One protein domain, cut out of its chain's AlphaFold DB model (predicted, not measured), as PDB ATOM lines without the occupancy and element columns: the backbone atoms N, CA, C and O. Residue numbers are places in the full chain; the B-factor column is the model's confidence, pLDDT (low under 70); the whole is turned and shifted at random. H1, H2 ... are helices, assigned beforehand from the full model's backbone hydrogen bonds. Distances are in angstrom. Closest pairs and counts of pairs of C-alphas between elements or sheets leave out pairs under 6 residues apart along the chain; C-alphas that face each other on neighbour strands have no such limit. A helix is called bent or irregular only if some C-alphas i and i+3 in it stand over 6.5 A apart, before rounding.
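What this domain is: This is residues 146 to 315 of the 360 residues of an uncharacterized protein of Phanerochaete carnosa (strain HHB-10118-sp) (UniProt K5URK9). Two long helices, H1 and H2, lie side by side as a hairpin, and a second helical hairpin, arm H6b with H7, crosses it: H6b crosses both H1 and H2, while H7 packs on H1. H3 folds back on H2, H4 packs on H2 and H6b, and H5 with arm H6a lies at one end, farthest from the middle. The printed part has 170 residues with eight named helices, H1 to H8 in order, and no named strand: all helix. The whole is compact, with a radius of gyration of the C-alphas of 17.5 A and spans of 52 by 37 by 35 A.

Where its parts are: Find C-alpha 146 at (199.345, 200.737, 158.225); from there H1, residues 146 to 173, runs 41.5 A. H2, residues 179 to 213, runs 41.1 A from C-alpha 179 at (211.251, 174.878, 190.316); it is irregular, with C-alphas 207 and 210 8.9 A apart and a kink of 90 degrees near residue 207. Next come H3, residues 219 to 229, H4, residues 236 to 248, 18.1 A, and H5, residues 250 to 255. H6, residues 263 to 291, was assigned as one helix by its hydrogen bonds but is bent: C-alphas 271 and 274 are 7.1 A apart. Its arms are H6a, residues 263 to 271, itself irregular with C-alphas 268 and 271 6.8 A apart, and H6b, residues 274 to 291, 25.8 A. H7 is residues 296 to 308, 17.7 A, and H8, residues 311 to 315, ends at C-alpha 315 at (183.506, 196.002, 177.374).

How they stand to each other: Look first at the hairpin of H1 and H2, which touch at a shallow tilt of 24 degrees, opposite ways, closest at the C-alphas of Val 171 and Arg 182, 5.8 A. H6b touches H2 about perpendicular, at 90 degrees, closest at C-alphas Thr 192 and Glu 278, 4.8 A. It touches H1 at 83 degrees, closest at C-alphas Leu 163 and Glu 285, 5.1 A. H7 forms a hairpin with H6b and touches H1, closest at C-alphas Ala 155 and Leu 298, 4.9 A. H3 touches H2, and H4 touches H6b, closest at C-alphas Gly 240 and Leu 274, 4.4 A. H5 and H6a are near each other; H8 is close to H7 but not clearly touching. Every O i to N i+4 pair is within hydrogen-bond range in H3, H6b, H7 and H8, against 23 of 24 in H1, 22 of 31 in H2, 7 of 9 in H4, 1 of 2 in H5 and 4 of 5 in H6a.

The domain as a whole: The C-alphas farthest apart, Tyr 216 and Arg 257, are 55.3 A apart. The printed part has no cut and no long link. Confidence is under 70 at residues 146 to 149, 245 to 266, 268 to 269 and 307 to 315.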
ATOM      1  N   SER A 146     197.937 201.115 158.345       46.91
ATOM      2  CA  SER A 146     199.345 200.737 158.225       46.91
ATOM      3  C   SER A 146     200.277 201.326 159.296       46.91
ATOM      4  O   SER A 146     201.199 200.639 159.729       46.91
ATOM      5  N   GLY A 147     200.064 202.574 159.734       50.81
ATOM      6  CA  GLY A 147     200.958 203.236 160.701       50.81
ATOM      7  C   GLY A 147     200.814 202.711 162.135       50.81
ATOM      8  O   GLY A 147     201.793 202.652 162.881       50.81
ATOM      9  N   GLY A 148     199.607 202.272 162.506       63.44
ATOM     10  CA  GLY A 148     199.308 201.773 163.851       63.44
ATOM     11  C   GLY A 148     200.065 200.489 164.192       63.44
ATOM     12  O   GLY A 148     200.568 200.355 165.303       63.44
ATOM     13  N   PHE A 149     200.223 199.579 163.228       68.94
ATOM     14  CA  PHE A 149     200.891 198.291 163.454       68.94
ATOM     15  C   PHE A 149     202.395 198.425 163.712       68.94
ATOM     16  O   PHE A 149     202.924 197.729 164.577       68.94
ATOM     17  N   ILE A 150     203.082 199.331 163.008       73.56
ATOM     18  CA  ILE A 150     204.527 199.554 163.189       73.56
ATOM     19  C   ILE A 150     204.791 200.162 164.569       73.56
ATOM     20  O   ILE A 150     205.635 199.670 165.314       73.56
ATOM     21  N   LEU A 151     204.028 201.196 164.937       74.62
ATOM     22  CA  LEU A 151     204.156 201.850 166.241       74.62
ATOM     23  C   LEU A 151     203.794 200.909 167.392       74.62
ATOM     24  O   LEU A 151     204.480 200.901 168.414       74.62
ATOM     25  N   HIS A 152     202.759 200.087 167.219       80.44
ATOM     26  CA  HIS A 152     202.389 199.088 168.212       80.44
ATOM     27  C   HIS A 152     203.472 198.008 168.370       80.44
ATOM     28  O   HIS A 152     203.837 197.678 169.494       80.44
ATOM     29  N   SER A 153     204.055 197.519 167.271       82.75
ATOM     30  CA  SER A 153     205.142 196.526 167.318       82.75
ATOM     31  C   SER A 153     206.411 197.090 167.963       82.75
ATOM     32  O   SER A 153     207.081 196.405 168.734       82.75
ATOM     33  N   LEU A 154     206.718 198.366 167.712       82.38
ATOM     34  CA  LEU A 154     207.808 199.067 168.388       82.38
ATOM     35  C   LEU A 154     207.556 199.156 169.900       82.38
ATOM     36  O   LEU A 154     208.439 198.832 170.693       82.38
ATOM     37  N   ALA A 155     206.346 199.555 170.301       83.56
ATOM     38  CA  ALA A 155     205.948 199.608 171.704       83.56
ATOM     39  C   ALA A 155     206.044 198.230 172.384       83.56
ATOM     40  O   ALA A 155     206.602 198.133 173.477       83.56
ATOM     41  N   GLN A 156     205.586 197.165 171.716       89.31
ATOM     42  CA  GLN A 156     205.752 195.786 172.184       89.31
ATOM     43  C   GLN A 156     207.222 195.429 172.413       89.31
ATOM     44  O   GLN A 156     207.533 194.857 173.449       89.31
ATOM     45  N   GLY A 157     208.129 195.802 171.504       87.19
ATOM     46  CA  GLY A 157     209.563 195.538 171.657       87.19
ATOM     47  C   GLY A 157     210.149 196.128 172.946       87.19
ATOM     48  O   GLY A 157     210.787 195.413 173.717       87.19
ATOM     49  N   PHE A 158     209.871 197.406 173.227       88.25
ATOM     50  CA  PHE A 158     210.344 198.072 174.451       88.25
ATOM     51  C   PHE A 158     209.752 197.465 175.729       88.25
ATOM     52  O   PHE A 158     210.440 197.324 176.742       88.25
ATOM     53  N   VAL A 159     208.469 197.111 175.694       90.94
ATOM     54  CA  VAL A 159     207.772 196.523 176.842       90.94
ATOM     55  C   VAL A 159     208.254 195.090 177.109       90.94
ATOM     56  O   VAL A 159     208.528 194.734 178.258       90.94
ATOM     57  N   LEU A 160     208.434 194.293 176.056       91.69
ATOM     58  CA  LEU A 160     208.961 192.932 176.135       91.69
ATOM     59  C   LEU A 160     210.406 192.921 176.657       91.69
ATOM     60  O   LEU A 160     210.755 192.074 177.479       91.69
ATOM     61  N   GLU A 161     211.241 193.884 176.254       91.00
ATOM     62  CA  GLU A 161     212.596 194.031 176.793       91.00
ATOM     63  C   GLU A 161     212.581 194.274 178.315       91.00
ATOM     64  O   GLU A 161     213.349 193.653 179.060       91.00
ATOM     65  N   ALA A 162     211.674 195.130 178.799       91.56
ATOM     66  CA  ALA A 162     211.508 195.374 180.229       91.56
ATOM     67  C   ALA A 162     211.066 194.105 180.979       91.56
ATOM     68  O   ALA A 162     211.618 193.793 182.042       91.56
ATOM     69  N   LEU A 163     210.127 193.336 180.414       92.69
ATOM     70  CA  LEU A 163     209.716 192.045 180.970       92.69
ATOM     71  C   LEU A 163     210.878 191.054 181.022       92.69
ATOM     72  O   LEU A 163     211.052 190.388 182.043       92.69
ATOM     73  N   TYR A 164     211.671 190.948 179.956       89.75
ATOM     74  CA  TYR A 164     212.785 190.006 179.891       89.75
ATOM     75  C   TYR A 164     213.817 190.290 180.986       89.75
ATOM     76  O   TYR A 164     214.184 189.394 181.751       89.75
ATOM     77  N   ARG A 165     214.212 191.561 181.145       89.31
ATOM     78  CA  ARG A 165     215.136 191.992 182.209       89.31
ATOM     79  C   ARG A 165     214.579 191.686 183.602       89.31
ATOM     80  O   ARG A 165     215.294 191.152 184.451       89.31
ATOM     81  N   ARG A 166     213.295 191.977 183.834       89.38
ATOM     82  CA  ARG A 166     212.627 191.699 185.115       89.38
ATOM     83  C   ARG A 166     212.520 190.201 185.399       89.38
ATOM     84  O   ARG A 166     212.749 189.768 186.525       89.38
ATOM     85  N   THR A 167     212.227 189.410 184.377       89.00
ATOM     86  CA  THR A 167     212.127 187.953 184.472       89.00
ATOM     87  C   THR A 167     213.470 187.324 184.798       89.00
ATOM     88  O   THR A 167     213.540 186.487 185.695       89.00
ATOM     89  N   ALA A 168     214.546 187.760 184.140       87.19
ATOM     90  CA  ALA A 168     215.895 187.302 184.453       87.19
ATOM     91  C   ALA A 168     216.240 187.550 185.931       87.19
ATOM     92  O   ALA A 168     216.782 186.662 186.595       87.19
ATOM     93  N   ALA A 169     215.851 188.706 186.477       86.38
ATOM     94  CA  ALA A 169     216.012 189.002 187.897       86.38
ATOM     95  C   ALA A 169     215.165 188.076 188.792       86.38
ATOM     96  O   ALA A 169     215.691 187.524 189.757       86.38
ATOM     97  N   TRP A 170     213.888 187.844 188.466       84.50
ATOM     98  CA  TRP A 170     213.020 186.933 189.228       84.50
ATOM     99  C   TRP A 170     213.531 185.498 189.251       84.50
ATOM    100  O   TRP A 170     213.597 184.889 190.319       84.50
ATOM    101  N   VAL A 171     213.910 184.958 188.094       85.44
ATOM    102  CA  VAL A 171     214.430 183.591 187.986       85.44
ATOM    103  C   VAL A 171     215.737 183.461 188.766       85.44
ATOM    104  O   VAL A 171     215.921 182.471 189.474       85.44
ATOM    105  N   SER A 172     216.605 184.476 188.708       86.62
ATOM    106  CA  SER A 172     217.872 184.494 189.452       86.62
ATOM    107  C   SER A 172     217.666 184.579 190.969       86.62
ATOM    108  O   SER A 172     218.372 183.910 191.717       86.62
ATOM    109  N   ALA A 173     216.698 185.378 191.426       86.31
ATOM    110  CA  ALA A 173     216.424 185.588 192.849       86.31
ATOM    111  C   ALA A 173     215.580 184.473 193.491       86.31
ATOM    112  O   ALA A 173     215.631 184.277 194.704       86.31
ATOM    113  N   THR A 174     214.783 183.745 192.705       85.00
ATOM    114  CA  THR A 174     213.965 182.634 193.212       85.00
ATOM    115  C   THR A 174     214.873 181.461 193.587       85.00
ATOM    116  O   THR A 174     215.648 181.067 192.728       85.00
ATOM    117  N   PRO A 175     214.780 180.832 194.771       87.12
ATOM    118  CA  PRO A 175     215.580 179.645 195.105       87.12
ATOM    119  C   PRO A 175     215.402 178.495 194.098       87.12
ATOM    120  O   PRO A 175     214.328 178.337 193.513       87.12
ATOM    121  N   VAL A 176     216.450 177.694 193.873       80.75
ATOM    122  CA  VAL A 176     216.451 176.612 192.863       80.75
ATOM    123  C   VAL A 176     215.412 175.541 193.192       80.75
ATOM    124  O   VAL A 176     214.845 174.935 192.290       80.75
ATOM    125  N   GLU A 177     215.104 175.360 194.472       84.75
ATOM    126  CA  GLU A 177     214.122 174.409 194.985       84.75
ATOM    127  C   GLU A 177     212.691 174.781 194.567       84.75
ATOM    128  O   GLU A 177     211.831 173.908 194.448       84.75
ATOM    129  N   ASN A 178     212.425 176.060 194.276       84.19
ATOM    130  CA  ASN A 178     211.126 176.518 193.789       84.19
ATOM    131  C   ASN A 178     211.032 176.423 192.255       84.19
ATOM    132  O   ASN A 178     210.791 177.401 191.538       84.19
ATOM    133  N   VAL A 179     211.239 175.205 191.750       81.31
ATOM    134  CA  VAL A 179     211.251 174.878 190.316       81.31
ATOM    135  C   VAL A 179     209.914 175.206 189.649       81.31
ATOM    136  O   VAL A 179     209.892 175.726 188.536       81.31
ATOM    137  N   ASN A 180     208.794 174.952 190.331       80.38
ATOM    138  CA  ASN A 180     207.461 175.172 189.765       80.38
ATOM    139  C   ASN A 180     207.202 176.654 189.476       80.38
ATOM    140  O   ASN A 180     206.713 176.987 188.399       80.38
ATOM    141  N   PHE A 181     207.595 177.551 190.384       80.19
ATOM    142  CA  PHE A 181     207.445 178.990 190.172       80.19
ATOM    143  C   PHE A 181     208.339 179.504 189.037       80.19
ATOM    144  O   PHE A 181     207.879 180.264 188.184       80.19
ATOM    145  N   ARG A 182     209.595 179.037 188.970       80.94
ATOM    146  CA  ARG A 182     210.513 179.364 187.864       80.94
ATOM    147  C   ARG A 182     209.936 178.911 186.517       80.94
ATOM    148  O   ARG A 182     209.875 179.704 185.583       80.94
ATOM    149  N   ASN A 183     209.438 177.676 186.448       83.75
ATOM    150  CA  ASN A 183     208.819 177.120 185.244       83.75
ATOM    151  C   ASN A 183     207.552 177.881 184.834       83.75
ATOM    152  O   ASN A 183     207.361 178.139 183.649       83.75
ATOM    153  N   ALA A 184     206.710 178.270 185.796       85.56
ATOM    154  CA  ALA A 184     205.505 179.055 185.546       85.56
ATOM    155  C   ALA A 184     205.829 180.414 184.913       85.56
ATOM    156  O   ALA A 184     205.250 180.765 183.885       85.56
ATOM    157  N   ILE A 185     206.795 181.151 185.475       86.31
ATOM    158  CA  ILE A 185     207.234 182.439 184.920       86.31
ATOM    159  C   ILE A 185     207.791 182.251 183.506       86.31
ATOM    160  O   ILE A 185     207.381 182.964 182.592       86.31
ATOM    161  N   CYS A 186     208.684 181.279 183.300       87.81
ATOM    162  CA  CYS A 186     209.256 181.005 181.982       87.81
ATOM    163  C   CYS A 186     208.181 180.645 180.944       87.81
ATOM    164  O   CYS A 186     208.237 181.124 179.811       87.81
ATOM    165  N   ALA A 187     207.182 179.847 181.328       89.44
ATOM    166  CA  ALA A 187     206.074 179.472 180.458       89.44
ATOM    167  C   ALA A 187     205.177 180.668 180.097       89.44
ATOM    168  O   ALA A 187     204.830 180.809 178.925       89.44
ATOM    169  N   ILE A 188     204.856 181.551 181.055       90.62
ATOM    170  CA  ILE A 188     204.102 182.790 180.790       90.62
ATOM    171  C   ILE A 188     204.867 183.676 179.809       90.62
ATOM    172  O   ILE A 188     204.327 184.057 178.776       90.62
ATOM    173  N   VAL A 189     206.140 183.961 180.096       91.38
ATOM    174  CA  VAL A 189     206.965 184.846 179.260       91.38
ATOM    175  C   VAL A 189     207.088 184.307 177.841       91.38
ATOM    176  O   VAL A 189     206.930 185.056 176.876       91.38
ATOM    177  N   LYS A 190     207.301 182.998 177.694       92.31
ATOM    178  CA  LYS A 190     207.356 182.352 176.384       92.31
ATOM    179  C   LYS A 190     206.024 182.446 175.639       92.31
ATOM    180  O   LYS A 190     206.021 182.810 174.464       92.31
ATOM    181  N   ALA A 191     204.911 182.117 176.298       92.12
ATOM    182  CA  ALA A 191     203.583 182.185 175.695       92.12
ATOM    183  C   ALA A 191     203.268 183.606 175.210       92.12
ATOM    184  O   ALA A 191     202.847 183.784 174.071       92.12
ATOM    185  N   THR A 192     203.564 184.621 176.023       91.50
ATOM    186  CA  THR A 192     203.340 186.027 175.678       91.50
ATOM    187  C   THR A 192     204.225 186.500 174.526       91.50
ATOM    188  O   THR A 192     203.709 187.086 173.578       91.50
ATOM    189  N   MET A 193     205.523 186.176 174.537       90.50
ATOM    190  CA  MET A 193     206.443 186.512 173.442       90.50
ATOM    191  C   MET A 193     205.981 185.917 172.103       90.50
ATOM    192  O   MET A 193     205.918 186.616 171.090       90.50
ATOM    193  N   ILE A 194     205.628 184.629 172.091       91.56
ATOM    194  CA  ILE A 194     205.135 183.951 170.886       91.56
ATOM    195  C   ILE A 194     203.755 184.482 170.474       91.56
ATOM    196  O   ILE A 194     203.481 184.613 169.280       91.56
ATOM    197  N   GLY A 195     202.899 184.825 171.439       89.50
ATOM    198  CA  GLY A 195     201.609 185.464 171.203       89.50
ATOM    199  C   GLY A 195     201.748 186.813 170.496       89.50
ATOM    200  O   GLY A 195     201.050 187.057 169.510       89.50
ATOM    201  N   HIS A 196     202.692 187.657 170.933       87.62
ATOM    202  CA  HIS A 196     203.028 188.911 170.246       87.62
ATOM    203  C   HIS A 196     203.464 188.651 168.812       87.62
ATOM    204  O   HIS A 196     202.837 189.173 167.894       87.62
ATOM    205  N   TRP A 197     204.450 187.771 168.602       86.31
ATOM    206  CA  TRP A 197     204.936 187.436 167.262       86.31
ATOM    207  C   TRP A 197     203.811 186.998 166.314       86.31
ATOM    208  O   TRP A 197     203.672 187.543 165.221       86.31
ATOM    209  N   ARG A 198     202.958 186.062 166.751       85.69
ATOM    210  CA  ARG A 198     201.836 185.554 165.944       85.69
ATOM    211  C   ARG A 198     200.841 186.648 165.549       85.69
ATOM    212  O   ARG A 198     200.204 186.530 164.508       85.69
ATOM    213  N   ARG A 199     200.679 187.683 166.380       79.75
ATOM    214  CA  ARG A 199     199.731 188.782 166.145       79.75
ATOM    215  C   ARG A 199     200.331 189.943 165.363       79.75
ATOM    216  O   ARG A 199     199.612 190.570 164.590       79.75
ATOM    217  N   THR A 200     201.604 190.265 165.561       79.38
ATOM    218  CA  THR A 200     202.203 191.498 165.023       79.38
ATOM    219  C   THR A 200     203.372 191.254 164.081       79.38
ATOM    220  O   THR A 200     203.527 192.022 163.137       79.38
ATOM    221  N   GLY A 201     204.123 190.162 164.240       79.12
ATOM    222  CA  GLY A 201     205.296 189.838 163.421       79.12
ATOM    223  C   GLY A 201     204.988 189.750 161.928       79.12
ATOM    224  O   GLY A 201     205.581 190.473 161.130       79.12
ATOM    225  N   VAL A 202     203.982 188.950 161.562       80.75
ATOM    226  CA  VAL A 202     203.511 188.823 160.166       80.75
ATOM    227  C   VAL A 202     202.989 190.161 159.639       80.75
ATOM    228  O   VAL A 202     203.299 190.570 158.527       80.75
ATOM    229  N   ASN A 203     202.262 190.905 160.474       80.69
ATOM    230  CA  ASN A 203     201.719 192.203 160.085       80.69
ATOM    231  C   ASN A 203     202.804 193.255 159.838       80.69
ATOM    232  O   ASN A 203     202.554 194.178 159.067       80.69
ATOM    233  N   VAL A 204     203.967 193.165 160.489       81.31
ATOM    234  CA  VAL A 204     205.129 194.022 160.204       81.31
ATOM    235  C   VAL A 204     205.791 193.595 158.901       81.31
ATOM    236  O   VAL A 204     206.083 194.459 158.076       81.31
ATOM    237  N   ALA A 205     205.971 192.289 158.697       83.19
ATOM    238  CA  ALA A 205     206.555 191.731 157.482       83.19
ATOM    239  C   ALA A 205     205.756 192.150 156.233       83.19
ATOM    240  O   ALA A 205     206.324 192.740 155.311       83.19
ATOM    241  N   ASP A 206     204.420 192.060 156.288       82.00
ATOM    242  CA  ASP A 206     203.544 192.489 155.195       82.00
ATOM    243  C   ASP A 206     203.767 193.964 154.798       82.00
ATOM    244  O   ASP A 206     203.485 194.359 153.662       82.00
ATOM    245  N   ARG A 207     204.232 194.828 155.720       81.69
ATOM    246  CA  ARG A 207     204.507 196.253 155.430       81.69
ATOM    247  C   ARG A 207     205.762 196.452 154.592       81.69
ATOM    248  O   ARG A 207     205.880 197.492 153.947       81.69
ATOM    249  N   CYS A 208     206.640 195.459 154.533       78.25
ATOM    250  CA  CYS A 208     207.754 195.409 153.591       78.25
ATOM    251  C   CYS A 208     207.320 194.922 152.198       78.25
ATOM    252  O   CYS A 208     208.144 194.860 151.284       78.25
ATOM    253  N   SER A 209     206.027 194.635 151.995       80.44
ATOM    254  CA  SER A 209     205.484 194.148 150.726       80.44
ATOM    255  C   SER A 209     206.255 192.912 150.246       80.44
ATOM    256  O   SER A 209     206.777 192.139 151.041       80.44
ATOM    257  N   ALA A 210     206.387 192.734 148.932       79.94
ATOM    258  CA  ALA A 210     207.109 191.613 148.354       79.94
ATOM    259  C   ALA A 210     208.591 191.548 148.755       79.94
ATOM    260  O   ALA A 210     209.238 190.562 148.431       79.94
ATOM    261  N   GLN A 211     209.153 192.554 149.431       80.56
ATOM    262  CA  GLN A 211     210.523 192.459 149.917       80.56
ATOM    263  C   GLN A 211     210.670 191.472 151.086       80.56
ATOM    264  O   GLN A 211     211.759 190.937 151.285       80.56
ATOM    265  N   GLU A 212     209.607 191.195 151.845       84.06
ATOM    266  CA  GLU A 212     209.675 190.321 153.028       84.06
ATOM    267  C   GLU A 212     210.148 188.888 152.711       84.06
ATOM    268  O   GLU A 212     210.778 188.232 153.538       84.06
ATOM    269  N   ILE A 213     209.865 188.401 151.496       82.81
ATOM    270  CA  ILE A 213     210.088 187.004 151.084       82.81
ATOM    271  C   ILE A 213     211.526 186.728 150.629       82.81
ATOM    272  O   ILE A 213     211.835 185.607 150.217       82.81
ATOM    273  N   PHE A 214     212.390 187.744 150.642       78.62
ATOM    274  CA  PHE A 214     213.795 187.605 150.283       78.62
ATOM    275  C   PHE A 214     214.674 187.451 151.523       78.62
ATOM    276  O   PHE A 214     214.555 188.206 152.488       78.62
ATOM    277  N   ASP A 215     215.616 186.512 151.450       77.56
ATOM    278  CA  ASP A 215     216.460 186.075 152.570       77.56
ATOM    279  C   ASP A 215     217.227 187.226 153.234       77.56
ATOM    280  O   ASP A 215     217.427 187.229 154.447       77.56
ATOM    281  N   TYR A 216     217.598 188.250 152.459       79.50
ATOM    282  CA  TYR A 216     218.326 189.415 152.962       79.50
ATOM    283  C   TYR A 216     217.519 190.270 153.951       79.50
ATOM    284  O   TYR A 216     218.121 190.967 154.762       79.50
ATOM    285  N   ASN A 217     216.183 190.208 153.917       80.06
ATOM    286  CA  ASN A 217     215.317 190.890 154.885       80.06
ATOM    287  C   ASN A 217     214.962 190.020 156.095       80.06
ATOM    288  O   ASN A 217     214.326 190.503 157.025       80.06
ATOM    289  N   GLN A 218     215.362 188.747 156.091       86.44
ATOM    290  CA  GLN A 218     215.294 187.818 157.221       86.44
ATOM    291  C   GLN A 218     213.902 187.516 157.808       86.44
ATOM    292  O   GLN A 218     213.815 186.619 158.642       86.44
ATOM    293  N   PHE A 219     212.808 188.147 157.365       86.44
ATOM    294  CA  PHE A 219     211.459 187.894 157.898       86.44
ATOM    295  C   PHE A 219     211.059 186.418 157.821       86.44
ATOM    296  O   PHE A 219     210.582 185.861 158.805       86.44
ATOM    297  N   MET A 220     211.333 185.757 156.693       83.62
ATOM    298  CA  MET A 220     211.066 184.323 156.526       83.62
ATOM    299  C   MET A 220     211.905 183.444 157.465       83.62
ATOM    300  O   MET A 220     211.405 182.444 157.980       83.62
ATOM    301  N   HIS A 221     213.164 183.819 157.717       84.19
ATOM    302  CA  HIS A 221     214.016 183.112 158.676       84.19
ATOM    303  C   HIS A 221     213.492 183.289 160.097       84.19
ATOM    304  O   HIS A 221     213.313 182.306 160.803       84.19
ATOM    305  N   VAL A 222     213.172 184.524 160.486       86.62
ATOM    306  CA  VAL A 222     212.606 184.836 161.802       86.62
ATOM    307  C   VAL A 222     211.278 184.100 162.017       86.62
ATOM    308  O   VAL A 222     211.089 183.497 163.068       86.62
ATOM    309  N   GLU A 223     210.394 184.056 161.016       87.50
ATOM    310  CA  GLU A 223     209.142 183.286 161.065       87.50
ATOM    311  C   GLU A 223     209.396 181.784 161.245       87.50
ATOM    312  O   GLU A 223     208.743 181.133 162.063       87.50
ATOM    313  N   SER A 224     210.361 181.221 160.512       84.62
ATOM    314  CA  SER A 224     210.741 179.813 160.644       84.62
ATOM    315  C   SER A 224     211.300 179.499 162.037       84.62
ATOM    316  O   SER A 224     210.869 178.535 162.674       84.62
ATOM    317  N   GLU A 225     212.216 180.326 162.541       85.69
ATOM    318  CA  GLU A 225     212.812 180.168 163.870       85.69
ATOM    319  C   GLU A 225     211.755 180.291 164.970       85.69
ATOM    320  O   GLU A 225     211.668 179.438 165.852       85.69
ATOM    321  N   LEU A 226     210.879 181.297 164.901       87.56
ATOM    322  CA  LEU A 226     209.856 181.521 165.924       87.56
ATOM    323  C   LEU A 226     208.762 180.449 165.914       87.56
ATOM    324  O   LEU A 226     208.223 180.120 166.974       87.56
ATOM    325  N   ARG A 227     208.487 179.818 164.764       86.81
ATOM    326  CA  ARG A 227     207.687 178.582 164.711       86.81
ATOM    327  C   ARG A 227     208.361 177.434 165.456       86.81
ATOM    328  O   ARG A 227     207.676 176.714 166.178       86.81
ATOM    329  N   GLY A 228     209.679 177.289 165.320       82.38
ATOM    330  CA  GLY A 228     210.471 176.328 166.088       82.38
ATOM    331  C   GLY A 228     210.421 176.608 167.592       82.38
ATOM    332  O   GLY A 228     210.062 175.726 168.370       82.38
ATOM    333  N   VAL A 229     210.688 177.852 168.005       85.00
ATOM    334  CA  VAL A 229     210.665 178.289 169.416       85.00
ATOM    335  C   VAL A 229     209.287 178.099 170.059       85.00
ATOM    336  O   VAL A 229     209.197 177.773 171.243       85.00
ATOM    337  N   ALA A 230     208.201 178.247 169.294       87.81
ATOM    338  CA  ALA A 230     206.847 178.006 169.790       87.81
ATOM    339  C   ALA A 230     206.595 176.546 170.222       87.81
ATOM    340  O   ALA A 230     205.679 176.307 171.010       87.81
ATOM    341  N   ILE A 231     207.387 175.591 169.721       85.69
ATOM    342  CA  ILE A 231     207.211 174.144 169.936       85.69
ATOM    343  C   ILE A 231     208.339 173.562 170.804       85.69
ATOM    344  O   ILE A 231     208.089 172.735 171.683       85.69
ATOM    345  N   ALA A 232     209.583 173.987 170.567       75.12
ATOM    346  CA  ALA A 232     210.766 173.550 171.308       75.12
ATOM    347  C   ALA A 232     210.644 173.897 172.795       75.12
ATOM    348  O   ALA A 232     210.065 174.923 173.115       75.12
ATOM    349  N   GLU A 233     211.190 173.098 173.715       79.69
ATOM    350  CA  GLU A 233     211.104 173.349 175.172       79.69
ATOM    351  C   GLU A 233     209.656 173.524 175.686       79.69
ATOM    352  O   GLU A 233     209.352 174.372 176.529       79.69
ATOM    353  N   GLY A 234     208.736 172.741 175.116       80.94
ATOM    354  CA  GLY A 234     207.314 172.715 175.453       80.94
ATOM    355  C   GLY A 234     206.471 173.567 174.511       80.94
ATOM    356  O   GLY A 234     206.627 174.784 174.448       80.94
ATOM    357  N   ASP A 235     205.537 172.934 173.810       88.69
ATOM    358  CA  ASP A 235     204.590 173.643 172.954       88.69
ATOM    359  C   ASP A 235     203.799 174.688 173.760       88.69
ATOM    360  O   ASP A 235     203.301 174.395 174.849       88.69
ATOM    361  N   VAL A 236     203.690 175.917 173.245       88.62
ATOM    362  CA  VAL A 236     203.046 177.032 173.964       88.62
ATOM    363  C   VAL A 236     201.593 176.751 174.351       88.62
ATOM    364  O   VAL A 236     201.167 177.161 175.430       88.62
ATOM    365  N   LEU A 237     200.836 176.017 173.531       85.19
ATOM    366  CA  LEU A 237     199.478 175.605 173.877       85.19
ATOM    367  C   LEU A 237     199.516 174.589 175.019       85.19
ATOM    368  O   LEU A 237     198.778 174.738 175.988       85.19
ATOM    369  N   VAL A 238     200.405 173.596 174.948       83.19
ATOM    370  CA  VAL A 238     200.575 172.588 176.009       83.19
ATOM    371  C   VAL A 238     201.010 173.229 177.331       83.19
ATOM    372  O   VAL A 238     200.491 172.873 178.389       83.19
ATOM    373  N   LEU A 239     201.917 174.207 177.285       84.50
ATOM    374  CA  LEU A 239     202.326 174.987 178.451       84.50
ATOM    375  C   LEU A 239     201.146 175.765 179.040       84.50
ATOM    376  O   LEU A 239     200.922 175.701 180.248       84.50
ATOM    377  N   GLY A 240     200.352 176.431 178.197       82.25
ATOM    378  CA  GLY A 240     199.138 177.127 178.625       82.25
ATOM    379  C   GLY A 240     198.131 176.190 179.294       82.25
ATOM    380  O   GLY A 240     197.604 176.499 180.362       82.25
ATOM    381  N   LEU A 241     197.913 175.010 178.707       80.12
ATOM    382  CA  LEU A 241     197.033 173.966 179.239       80.12
ATOM    383  C   LEU A 241     197.495 173.425 180.593       80.12
ATOM    384  O   LEU A 241     196.665 173.147 181.454       80.12
ATOM    385  N   ARG A 242     198.808 173.274 180.786       81.12
ATOM    386  CA  ARG A 242     199.380 172.812 182.055       81.12
ATOM    387  C   ARG A 242     199.307 173.885 183.136       81.12
ATOM    388  O   ARG A 242     199.016 173.567 184.282       81.12
ATOM    389  N   LEU A 243     199.580 175.136 182.773       79.44
ATOM    390  CA  LEU A 243     199.782 176.215 183.730       79.44
ATOM    391  C   LEU A 243     198.482 176.907 184.159       79.44
ATOM    392  O   LEU A 243     198.332 177.266 185.326       79.44
ATOM    393  N   ALA A 244     197.522 177.083 183.247       73.62
ATOM    394  CA  ALA A 244     196.261 177.758 183.562       73.62
ATOM    395  C   ALA A 244     195.492 177.121 184.748       73.62
ATOM    396  O   ALA A 244     195.005 177.871 185.598       73.62
ATOM    397  N   PRO A 245     195.416 175.778 184.884       68.12
ATOM    398  CA  PRO A 245     194.812 175.130 186.050       68.12
ATOM    399  C   PRO A 245     195.530 175.415 187.376       68.12
ATOM    400  O   PRO A 245     194.885 175.431 188.424       68.12
ATOM    401  N   GLU A 246     196.846 175.637 187.350       69.81
ATOM    402  CA  GLU A 246     197.648 175.913 188.549       69.81
ATOM    403  C   GLU A 246     197.524 177.378 189.004       69.81
ATOM    404  O   GLU A 246     197.573 177.653 190.201       69.81
ATOM    405  N   LEU A 247     197.329 178.320 188.068       66.44
ATOM    406  CA  LEU A 247     197.355 179.760 188.355       66.44
ATOM    407  C   LEU A 247     196.026 180.352 188.842       66.44
ATOM    408  O   LEU A 247     196.062 181.290 189.633       66.44
ATOM    409  N   SER A 248     194.863 179.840 188.425       59.19
ATOM    410  CA  SER A 248     193.576 180.303 188.984       59.19
ATOM    411  C   SER A 248     192.373 179.471 188.530       59.19
ATOM    412  O   SER A 248     191.487 179.942 187.813       59.19
ATOM    413  N   LEU A 249     192.282 178.231 188.995       55.09
ATOM    414  CA  LEU A 249     191.121 177.394 188.708       55.09
ATOM    415  C   LEU A 249     189.941 177.642 189.685       55.09
ATOM    416  O   LEU A 249     188.829 177.228 189.393       55.09
ATOM    417  N   ALA A 250     190.104 178.384 190.791       51.75
ATOM    418  CA  ALA A 250     189.037 178.586 191.792       51.75
ATOM    419  C   ALA A 250     187.766 179.290 191.253       51.75
ATOM    420  O   ALA A 250     186.653 178.866 191.561       51.75
ATOM    421  N   ALA A 251     187.910 180.320 190.409       50.06
ATOM    422  CA  ALA A 251     186.773 181.054 189.839       50.06
ATOM    423  C   ALA A 251     186.076 180.293 188.694       50.06
ATOM    424  O   ALA A 251     184.855 180.356 188.564       50.06
ATOM    425  N   ILE A 252     186.824 179.525 187.891       50.50
ATOM    426  CA  ILE A 252     186.238 178.719 186.811       50.50
ATOM    427  C   ILE A 252     185.653 177.404 187.359       50.50
ATOM    428  O   ILE A 252     184.597 176.982 186.900       50.50
ATOM    429  N   LEU A 253     186.236 176.802 188.408       50.81
ATOM    430  CA  LEU A 253     185.670 175.637 189.122       50.81
ATOM    431  C   LEU A 253     184.291 175.910 189.700       50.81
ATOM    432  O   LEU A 253     183.445 175.014 189.680       50.81
ATOM    433  N   ALA A 254     184.057 177.136 190.174       53.22
ATOM    434  CA  ALA A 254     182.741 177.570 190.622       53.22
ATOM    435  C   ALA A 254     181.708 177.531 189.477       53.22
ATOM    436  O   ALA A 254     180.558 177.159 189.701       53.22
ATOM    437  N   ALA A 255     182.123 177.831 188.239       52.16
ATOM    438  CA  ALA A 255     181.258 177.818 187.058       52.16
ATOM    439  C   ALA A 255     180.991 176.403 186.499       52.16
ATOM    440  O   ALA A 255     179.904 176.155 185.978       52.16
ATOM    441  N   VAL A 256     181.933 175.457 186.637       56.50
ATOM    442  CA  VAL A 256     181.774 174.063 186.154       56.50
ATOM    443  C   VAL A 256     181.253 173.086 187.223       56.50
ATOM    444  O   VAL A 256     181.275 171.876 187.012       56.50
ATOM    445  N   ARG A 257     180.785 173.591 188.378       56.28
ATOM    446  CA  ARG A 257     180.255 172.798 189.512       56.28
ATOM    447  C   ARG A 257     181.161 171.631 189.949       56.28
ATOM    448  O   ARG A 257     180.673 170.605 190.411       56.28
ATOM    449  N   GLY A 258     182.479 171.779 189.814       54.44
ATOM    450  CA  GLY A 258     183.452 170.771 190.250       54.44
ATOM    451  C   GLY A 258     183.713 169.600 189.287       54.44
ATOM    452  O   GLY A 258     184.557 168.763 189.600       54.44
ATOM    453  N   GLU A 259     183.094 169.534 188.104       57.94
ATOM    454  CA  GLU A 259     183.399 168.488 187.111       57.94
ATOM    455  C   GLU A 259     184.608 168.865 186.236       57.94
ATOM    456  O   GLU A 259     184.486 169.283 185.091       57.94
ATOM    457  N   TYR A 260     185.813 168.710 186.782       54.66
ATOM    458  CA  TYR A 260     187.079 169.112 186.146       54.66
ATOM    459  C   TYR A 260     187.639 168.114 185.109       54.66
ATOM    460  O   TYR A 260     188.626 168.409 184.442       54.66
ATOM    461  N   ARG A 261     187.037 166.922 184.975       56.59
ATOM    462  CA  ARG A 261     187.483 165.831 184.077       56.59
ATOM    463  C   ARG A 261     186.386 165.366 183.110       56.59
ATOM    464  O   ARG A 261     186.287 164.181 182.811       56.59
ATOM    465  N   GLY A 262     185.547 166.292 182.644       64.06
ATOM    466  CA  GLY A 262     184.449 166.020 181.709       64.06
ATOM    467  C   GLY A 262     184.617 166.721 180.358       64.06
ATOM    468  O   GLY A 262     185.259 167.766 180.264       64.06
ATOM    469  N   ALA A 263     183.990 166.184 179.308       69.06
ATOM    470  CA  ALA A 263     184.048 166.745 177.951       69.06
ATOM    471  C   ALA A 263     183.615 168.225 177.889       69.06
ATOM    472  O   ALA A 263     184.243 169.031 177.208       69.06
ATOM    473  N   ARG A 264     182.605 168.599 178.682       65.31
ATOM    474  CA  ARG A 264     182.091 169.973 178.782       65.31
ATOM    475  C   ARG A 264     183.080 170.946 179.430       65.31
ATOM    476  O   ARG A 264     183.168 172.099 179.024       65.31
ATOM    477  N   ALA A 265     183.834 170.491 180.431       62.94
ATOM    478  CA  ALA A 265     184.881 171.304 181.043       62.94
ATOM    479  C   ALA A 265     186.020 171.545 180.051       62.94
ATOM    480  O   ALA A 265     186.484 172.672 179.922       62.94
ATOM    481  N   ASN A 266     186.401 170.518 179.289       68.88
ATOM    482  CA  ASN A 266     187.413 170.632 178.243       68.88
ATOM    483  C   ASN A 266     186.997 171.623 177.141       68.88
ATOM    484  O   ASN A 266     187.793 172.471 176.748       68.88
ATOM    485  N   GLU A 267     185.745 171.573 176.687       71.44
ATOM    486  CA  GLU A 267     185.212 172.498 175.677       71.44
ATOM    487  C   GLU A 267     185.262 173.967 176.135       71.44
ATOM    488  O   GLU A 267     185.599 174.865 175.364       71.44
ATOM    489  N   LEU A 268     184.973 174.221 177.414       66.38
ATOM    490  CA  LEU A 268     184.954 175.574 177.966       66.38
ATOM    491  C   LEU A 268     186.346 176.075 178.380       66.38
ATOM    492  O   LEU A 268     186.622 177.270 178.262       66.38
ATOM    493  N   LEU A 269     187.225 175.199 178.862       68.38
ATOM    494  CA  LEU A 269     188.522 175.578 179.429       68.38
ATOM    495  C   LEU A 269     189.637 175.620 178.390       68.38
ATOM    496  O   LEU A 269     190.342 176.625 178.307       68.38
ATOM    497  N   LEU A 270     189.795 174.557 177.592       74.50
ATOM    498  CA  LEU A 270     190.977 174.378 176.742       74.50
ATOM    499  C   LEU A 270     191.200 175.551 175.768       74.50
ATOM    500  O   LEU A 270     192.339 176.017 175.684       74.50
ATOM    501  N   PRO A 271     190.165 176.113 175.102       79.31
ATOM    502  CA  PRO A 271     190.357 177.258 174.209       79.31
ATOM    503  C   PRO A 271     190.798 178.542 174.928       79.31
ATOM    504  O   PRO A 271     191.310 179.457 174.291       79.31
ATOM    505  N   ARG A 272     190.584 178.633 176.247       77.19
ATOM    506  CA  ARG A 272     190.844 179.832 177.059       77.19
ATOM    507  C   ARG A 272     192.161 179.764 177.828       77.19
ATOM    508  O   ARG A 272     192.651 180.808 178.240       77.19
ATOM    509  N   CYS A 273     192.754 178.581 177.993       81.94
ATOM    510  CA  CYS A 273     193.973 178.400 178.784       81.94
ATOM    511  C   CYS A 273     195.160 179.222 178.264       81.94
ATOM    512  O   CYS A 273     195.792 179.931 179.041       81.94
ATOM    513  N   LEU A 274     195.454 179.160 176.960       85.38
ATOM    514  CA  LEU A 274     196.560 179.930 176.383       85.38
ATOM    515  C   LEU A 274     196.285 181.448 176.411       85.38
ATOM    516  O   LEU A 274     197.119 182.162 176.963       85.38
ATOM    517  N   PRO A 275     195.119 181.955 175.950       84.31
ATOM    518  CA  PRO A 275     194.779 183.374 176.100       84.31
ATOM    519  C   PRO A 275     194.840 183.882 177.546       84.31
ATOM    520  O   PRO A 275     195.257 185.009 177.791       84.31
ATOM    521  N   PHE A 276     194.454 183.049 178.516       82.44
ATOM    522  CA  PHE A 276     194.533 183.388 179.933       82.44
ATOM    523  C   PHE A 276     195.984 183.558 180.407       82.44
ATOM    524  O   PHE A 276     196.313 184.554 181.050       82.44
ATOM    525  N   VAL A 277     196.866 182.621 180.055       85.44
ATOM    526  CA  VAL A 277     198.300 182.709 180.378       85.44
ATOM    527  C   VAL A 277     198.948 183.912 179.685       85.44
ATOM    528  O   VAL A 277     199.714 184.638 180.318       85.44
ATOM    529  N   GLU A 278     198.595 184.178 178.426       89.12
ATOM    530  CA  GLU A 278     199.058 185.366 177.705       89.12
ATOM    531  C   GLU A 278     198.597 186.666 178.381       89.12
ATOM    532  O   GLU A 278     199.394 187.593 178.504       89.12
ATOM    533  N   ALA A 279     197.358 186.728 178.887       84.75
ATOM    534  CA  ALA A 279     196.834 187.890 179.606       84.75
ATOM    535  C   ALA A 279     197.594 188.173 180.915       84.75
ATOM    536  O   ALA A 279     197.870 189.334 181.229       84.75
ATOM    537  N   ILE A 280     197.985 187.127 181.654       86.25
ATOM    538  CA  ILE A 280     198.871 187.273 182.820       86.25
ATOM    539  C   ILE A 280     200.201 187.888 182.387       86.25
ATOM    540  O   ILE A 280     200.665 188.851 182.999       86.25
ATOM    541  N   GLY A 281     200.799 187.378 181.309       89.38
ATOM    542  CA  GLY A 281     202.051 187.928 180.806       89.38
ATOM    543  C   GLY A 281     201.916 189.364 180.304       89.38
ATOM    544  O   GLY A 281     202.782 190.176 180.613       89.38
ATOM    545  N   HIS A 282     200.801 189.736 179.667       89.94
ATOM    546  CA  HIS A 282     200.541 191.126 179.277       89.94
ATOM    547  C   HIS A 282     200.494 192.074 180.476       89.94
ATOM    548  O   HIS A 282     200.993 193.201 180.397       89.94
ATOM    549  N   ARG A 283     199.932 191.620 181.603       88.25
ATOM    550  CA  ARG A 283     199.954 192.379 182.855       88.25
ATOM    551  C   ARG A 283     201.372 192.498 183.416       88.25
ATOM    552  O   ARG A 283     201.768 193.591 183.815       88.25
ATOM    553  N   MET A 284     202.133 191.402 183.425       90.88
ATOM    554  CA  MET A 284     203.532 191.399 183.874       90.88
ATOM    555  C   MET A 284     204.394 192.354 183.039       90.88
ATOM    556  O   MET A 284     205.211 193.086 183.592       90.88
ATOM    557  N   GLU A 285     204.186 192.368 181.724       91.25
ATOM    558  CA  GLU A 285     204.816 193.268 180.758       91.25
ATOM    559  C   GLU A 285     204.532 194.731 181.059       91.25
ATOM    560  O   GLU A 285     205.465 195.521 181.210       91.25
ATOM    561  N   PHE A 286     203.253 195.077 181.219       90.25
ATOM    562  CA  PHE A 286     202.833 196.428 181.571       90.25
ATOM    563  C   PHE A 286     203.527 196.911 182.851       90.25
ATOM    564  O   PHE A 286     204.177 197.954 182.858       90.25
ATOM    565  N   GLU A 287     203.471 196.117 183.924       91.44
ATOM    566  CA  GLU A 287     204.100 196.478 185.197       91.44
ATOM    567  C   GLU A 287     205.628 196.567 185.097       91.44
ATOM    568  O   GLU A 287     206.246 197.422 185.731       91.44
ATOM    569  N   ALA A 288     206.267 195.665 184.343       91.94
ATOM    570  CA  ALA A 288     207.707 195.699 184.116       91.94
ATOM    571  C   ALA A 288     208.124 196.971 183.371       91.94
ATOM    572  O   ALA A 288     209.082 197.623 183.784       91.94
ATOM    573  N   ALA A 289     207.382 197.352 182.333       90.38
ATOM    574  CA  ALA A 289     207.647 198.546 181.544       90.38
ATOM    575  C   ALA A 289     207.470 199.833 182.357       90.38
ATOM    576  O   ALA A 289     208.352 200.693 182.327       90.38
ATOM    577  N   THR A 290     206.389 199.947 183.138       90.56
ATOM    578  CA  THR A 290     206.177 201.100 184.029       90.56
ATOM    579  C   THR A 290     207.309 201.225 185.049       90.56
ATOM    580  O   THR A 290     207.868 202.307 185.216       90.56
ATOM    581  N   ASN A 291     207.706 200.119 185.686       91.75
ATOM    582  CA  ASN A 291     208.772 200.127 186.692       91.75
ATOM    583  C   ASN A 291     210.160 200.415 186.099       91.75
ATOM    584  O   ASN A 291     211.000 201.009 186.768       91.75
ATOM    585  N   ALA A 292     210.405 200.001 184.855       91.44
ATOM    586  CA  ALA A 292     211.648 200.277 184.141       91.44
ATOM    587  C   ALA A 292     211.720 201.706 183.569       91.44
ATOM    588  O   ALA A 292     212.742 202.073 182.993       91.44
ATOM    589  N   GLY A 293     210.655 202.507 183.705       90.81
ATOM    590  CA  GLY A 293     210.602 203.867 183.173       90.81
ATOM    591  C   GLY A 293     210.478 203.927 181.649       90.81
ATOM    592  O   GLY A 293     210.931 204.895 181.039       90.81
ATOM    593  N   VAL A 294     209.880 202.909 181.015       87.38
ATOM    594  CA  VAL A 294     209.537 202.973 179.586       87.38
ATOM    595  C   VAL A 294     208.596 204.159 179.359       87.38
ATOM    596  O   VAL A 294     207.672 204.399 180.136       87.38
ATOM    597  N   SER A 295     208.843 204.917 178.289       86.00
ATOM    598  CA  SER A 295     208.114 206.147 177.966       86.00
ATOM    599  C   SER A 295     206.591 205.944 177.981       86.00
ATOM    600  O   SER A 295     206.082 205.019 177.346       86.00
ATOM    601  N   ALA A 296     205.855 206.824 178.667       79.44
ATOM    602  CA  ALA A 296     204.405 206.693 178.850       79.44
ATOM    603  C   ALA A 296     203.607 206.558 177.531       79.44
ATOM    604  O   ALA A 296     202.721 205.707 177.474       79.44
ATOM    605  N   PRO A 297     203.929 207.285 176.440       75.44
ATOM    606  CA  PRO A 297     203.334 207.035 175.127       75.44
ATOM    607  C   PRO A 297     203.530 205.609 174.591       75.44
ATOM    608  O   PRO A 297     202.607 205.061 173.996       75.44
ATOM    609  N   LEU A 298     204.696 204.987 174.809       72.69
ATOM    610  CA  LEU A 298     204.952 203.605 174.377       72.69
ATOM    611  C   LEU A 298     204.148 202.612 175.219       72.69
ATOM    612  O   LEU A 298     203.541 201.701 174.665       72.69
ATOM    613  N   VAL A 299     204.081 202.818 176.537       77.00
ATOM    614  CA  VAL A 299     203.251 201.991 177.429       77.00
ATOM    615  C   VAL A 299     201.769 202.099 177.051       77.00
ATOM    616  O   VAL A 299     201.092 201.081 176.958       77.00
ATOM    617  N   CYS A 300     201.287 203.305 176.742       78.00
ATOM    618  CA  CYS A 300     199.918 203.547 176.286       78.00
ATOM    619  C   CYS A 300     199.621 202.855 174.941       78.00
ATOM    620  O   CYS A 300     198.617 202.161 174.805       78.00
ATOM    621  N   LEU A 301     200.516 202.970 173.952       74.38
ATOM    622  CA  LEU A 301     200.376 202.277 172.661       74.38
ATOM    623  C   LEU A 301     200.384 200.749 172.801       74.38
ATOM    624  O   LEU A 301     199.684 200.052 172.062       74.38
ATOM    625  N   TYR A 302     201.180 200.225 173.730       82.44
ATOM    626  CA  TYR A 302     201.196 198.808 174.064       82.44
ATOM    627  C   TYR A 302     199.871 198.373 174.711       82.44
ATOM    628  O   TYR A 302     199.252 197.417 174.243       82.44
ATOM    629  N   GLU A 303     199.399 199.105 175.725       80.12
ATOM    630  CA  GLU A 303     198.142 198.836 176.431       80.12
ATOM    631  C   GLU A 303     196.944 198.847 175.478       80.12
ATOM    632  O   GLU A 303     196.146 197.912 175.486       80.12
ATOM    633  N   LEU A 304     196.859 199.839 174.587       72.31
ATOM    634  CA  LEU A 304     195.790 199.935 173.591       72.31
ATOM    635  C   LEU A 304     195.714 198.703 172.681       72.31
ATOM    636  O   LEU A 304     194.615 198.255 172.363       72.31
ATOM    637  N   GLY A 305     196.849 198.131 172.271       71.44
ATOM    638  CA  GLY A 305     196.831 196.916 171.452       71.44
ATOM    639  C   GLY A 305     196.632 195.628 172.257       71.44
ATOM    640  O   GLY A 305     195.929 194.734 171.785       71.44
ATOM    641  N   ALA A 306     197.156 195.548 173.486       71.06
ATOM    642  CA  ALA A 306     196.927 194.414 174.385       71.06
ATOM    643  C   ALA A 306     195.449 194.311 174.814       71.06
ATOM    644  O   ALA A 306     194.866 193.229 174.795       71.06
ATOM    645  N   VAL A 307     194.817 195.448 175.131       63.31
ATOM    646  CA  VAL A 307     193.384 195.546 175.449       63.31
ATOM    647  C   VAL A 307     192.535 195.433 174.184       63.31
ATOM    648  O   VAL A 307     191.499 194.773 174.210       63.31
ATOM    649  N   GLY A 308     192.980 196.004 173.060       59.97
ATOM    650  CA  GLY A 308     192.293 195.948 171.767       59.97
ATOM    651  C   GLY A 308     191.976 194.523 171.303       59.97
ATOM    652  O   GLY A 308     190.872 194.263 170.827       59.97
ATOM    653  N   ALA A 309     192.895 193.576 171.522       55.53
ATOM    654  CA  ALA A 309     192.703 192.161 171.188       55.53
ATOM    655  C   ALA A 309     191.604 191.460 172.018       55.53
ATOM    656  O   ALA A 309     191.053 190.451 171.578       55.53
ATOM    657  N   GLY A 310     191.263 191.995 173.197       52.47
ATOM    658  CA  GLY A 310     190.225 191.488 174.101       52.47
ATOM    659  C   GLY A 310     189.079 192.475 174.339       52.47
ATOM    660  O   GLY A 310     188.281 192.265 175.252       52.47
ATOM    661  N   LEU A 311     188.994 193.554 173.552       54.84
ATOM    662  CA  LEU A 311     188.160 194.722 173.848       54.84
ATOM    663  C   LEU A 311     186.688 194.356 174.047       54.84
ATOM    664  O   LEU A 311     186.052 194.870 174.958       54.84
ATOM    665  N   ALA A 312     186.162 193.419 173.254       53.09
ATOM    666  CA  ALA A 312     184.794 192.930 173.409       53.09
ATOM    667  C   ALA A 312     184.544 192.307 174.796       53.09
ATOM    668  O   ALA A 312     183.530 192.607 175.419       53.09
ATOM    669  N   ALA A 313     185.487 191.506 175.302       56.28
ATOM    670  CA  ALA A 313     185.392 190.879 176.618       56.28
ATOM    671  C   ALA A 313     185.568 191.895 177.759       56.28
ATOM    672  O   ALA A 313     184.891 191.792 178.778       56.28
ATOM    673  N   TYR A 314     186.430 192.906 177.589       55.00
ATOM    674  CA  TYR A 314     186.582 193.996 178.561       55.00
ATOM    675  C   TYR A 314     185.349 194.908 178.613       55.00
ATOM    676  O   TYR A 314     184.906 195.289 179.696       55.00
ATOM    677  N   VAL A 315     184.757 195.233 177.461       55.78
ATOM    678  CA  VAL A 315     183.506 196.002 177.374       55.78
ATOM    679  C   VAL A 315     182.356 195.227 178.020       55.78
ATOM    680  O   VAL A 315     181.637 195.785 178.842       55.78
TER     681      VAL A 315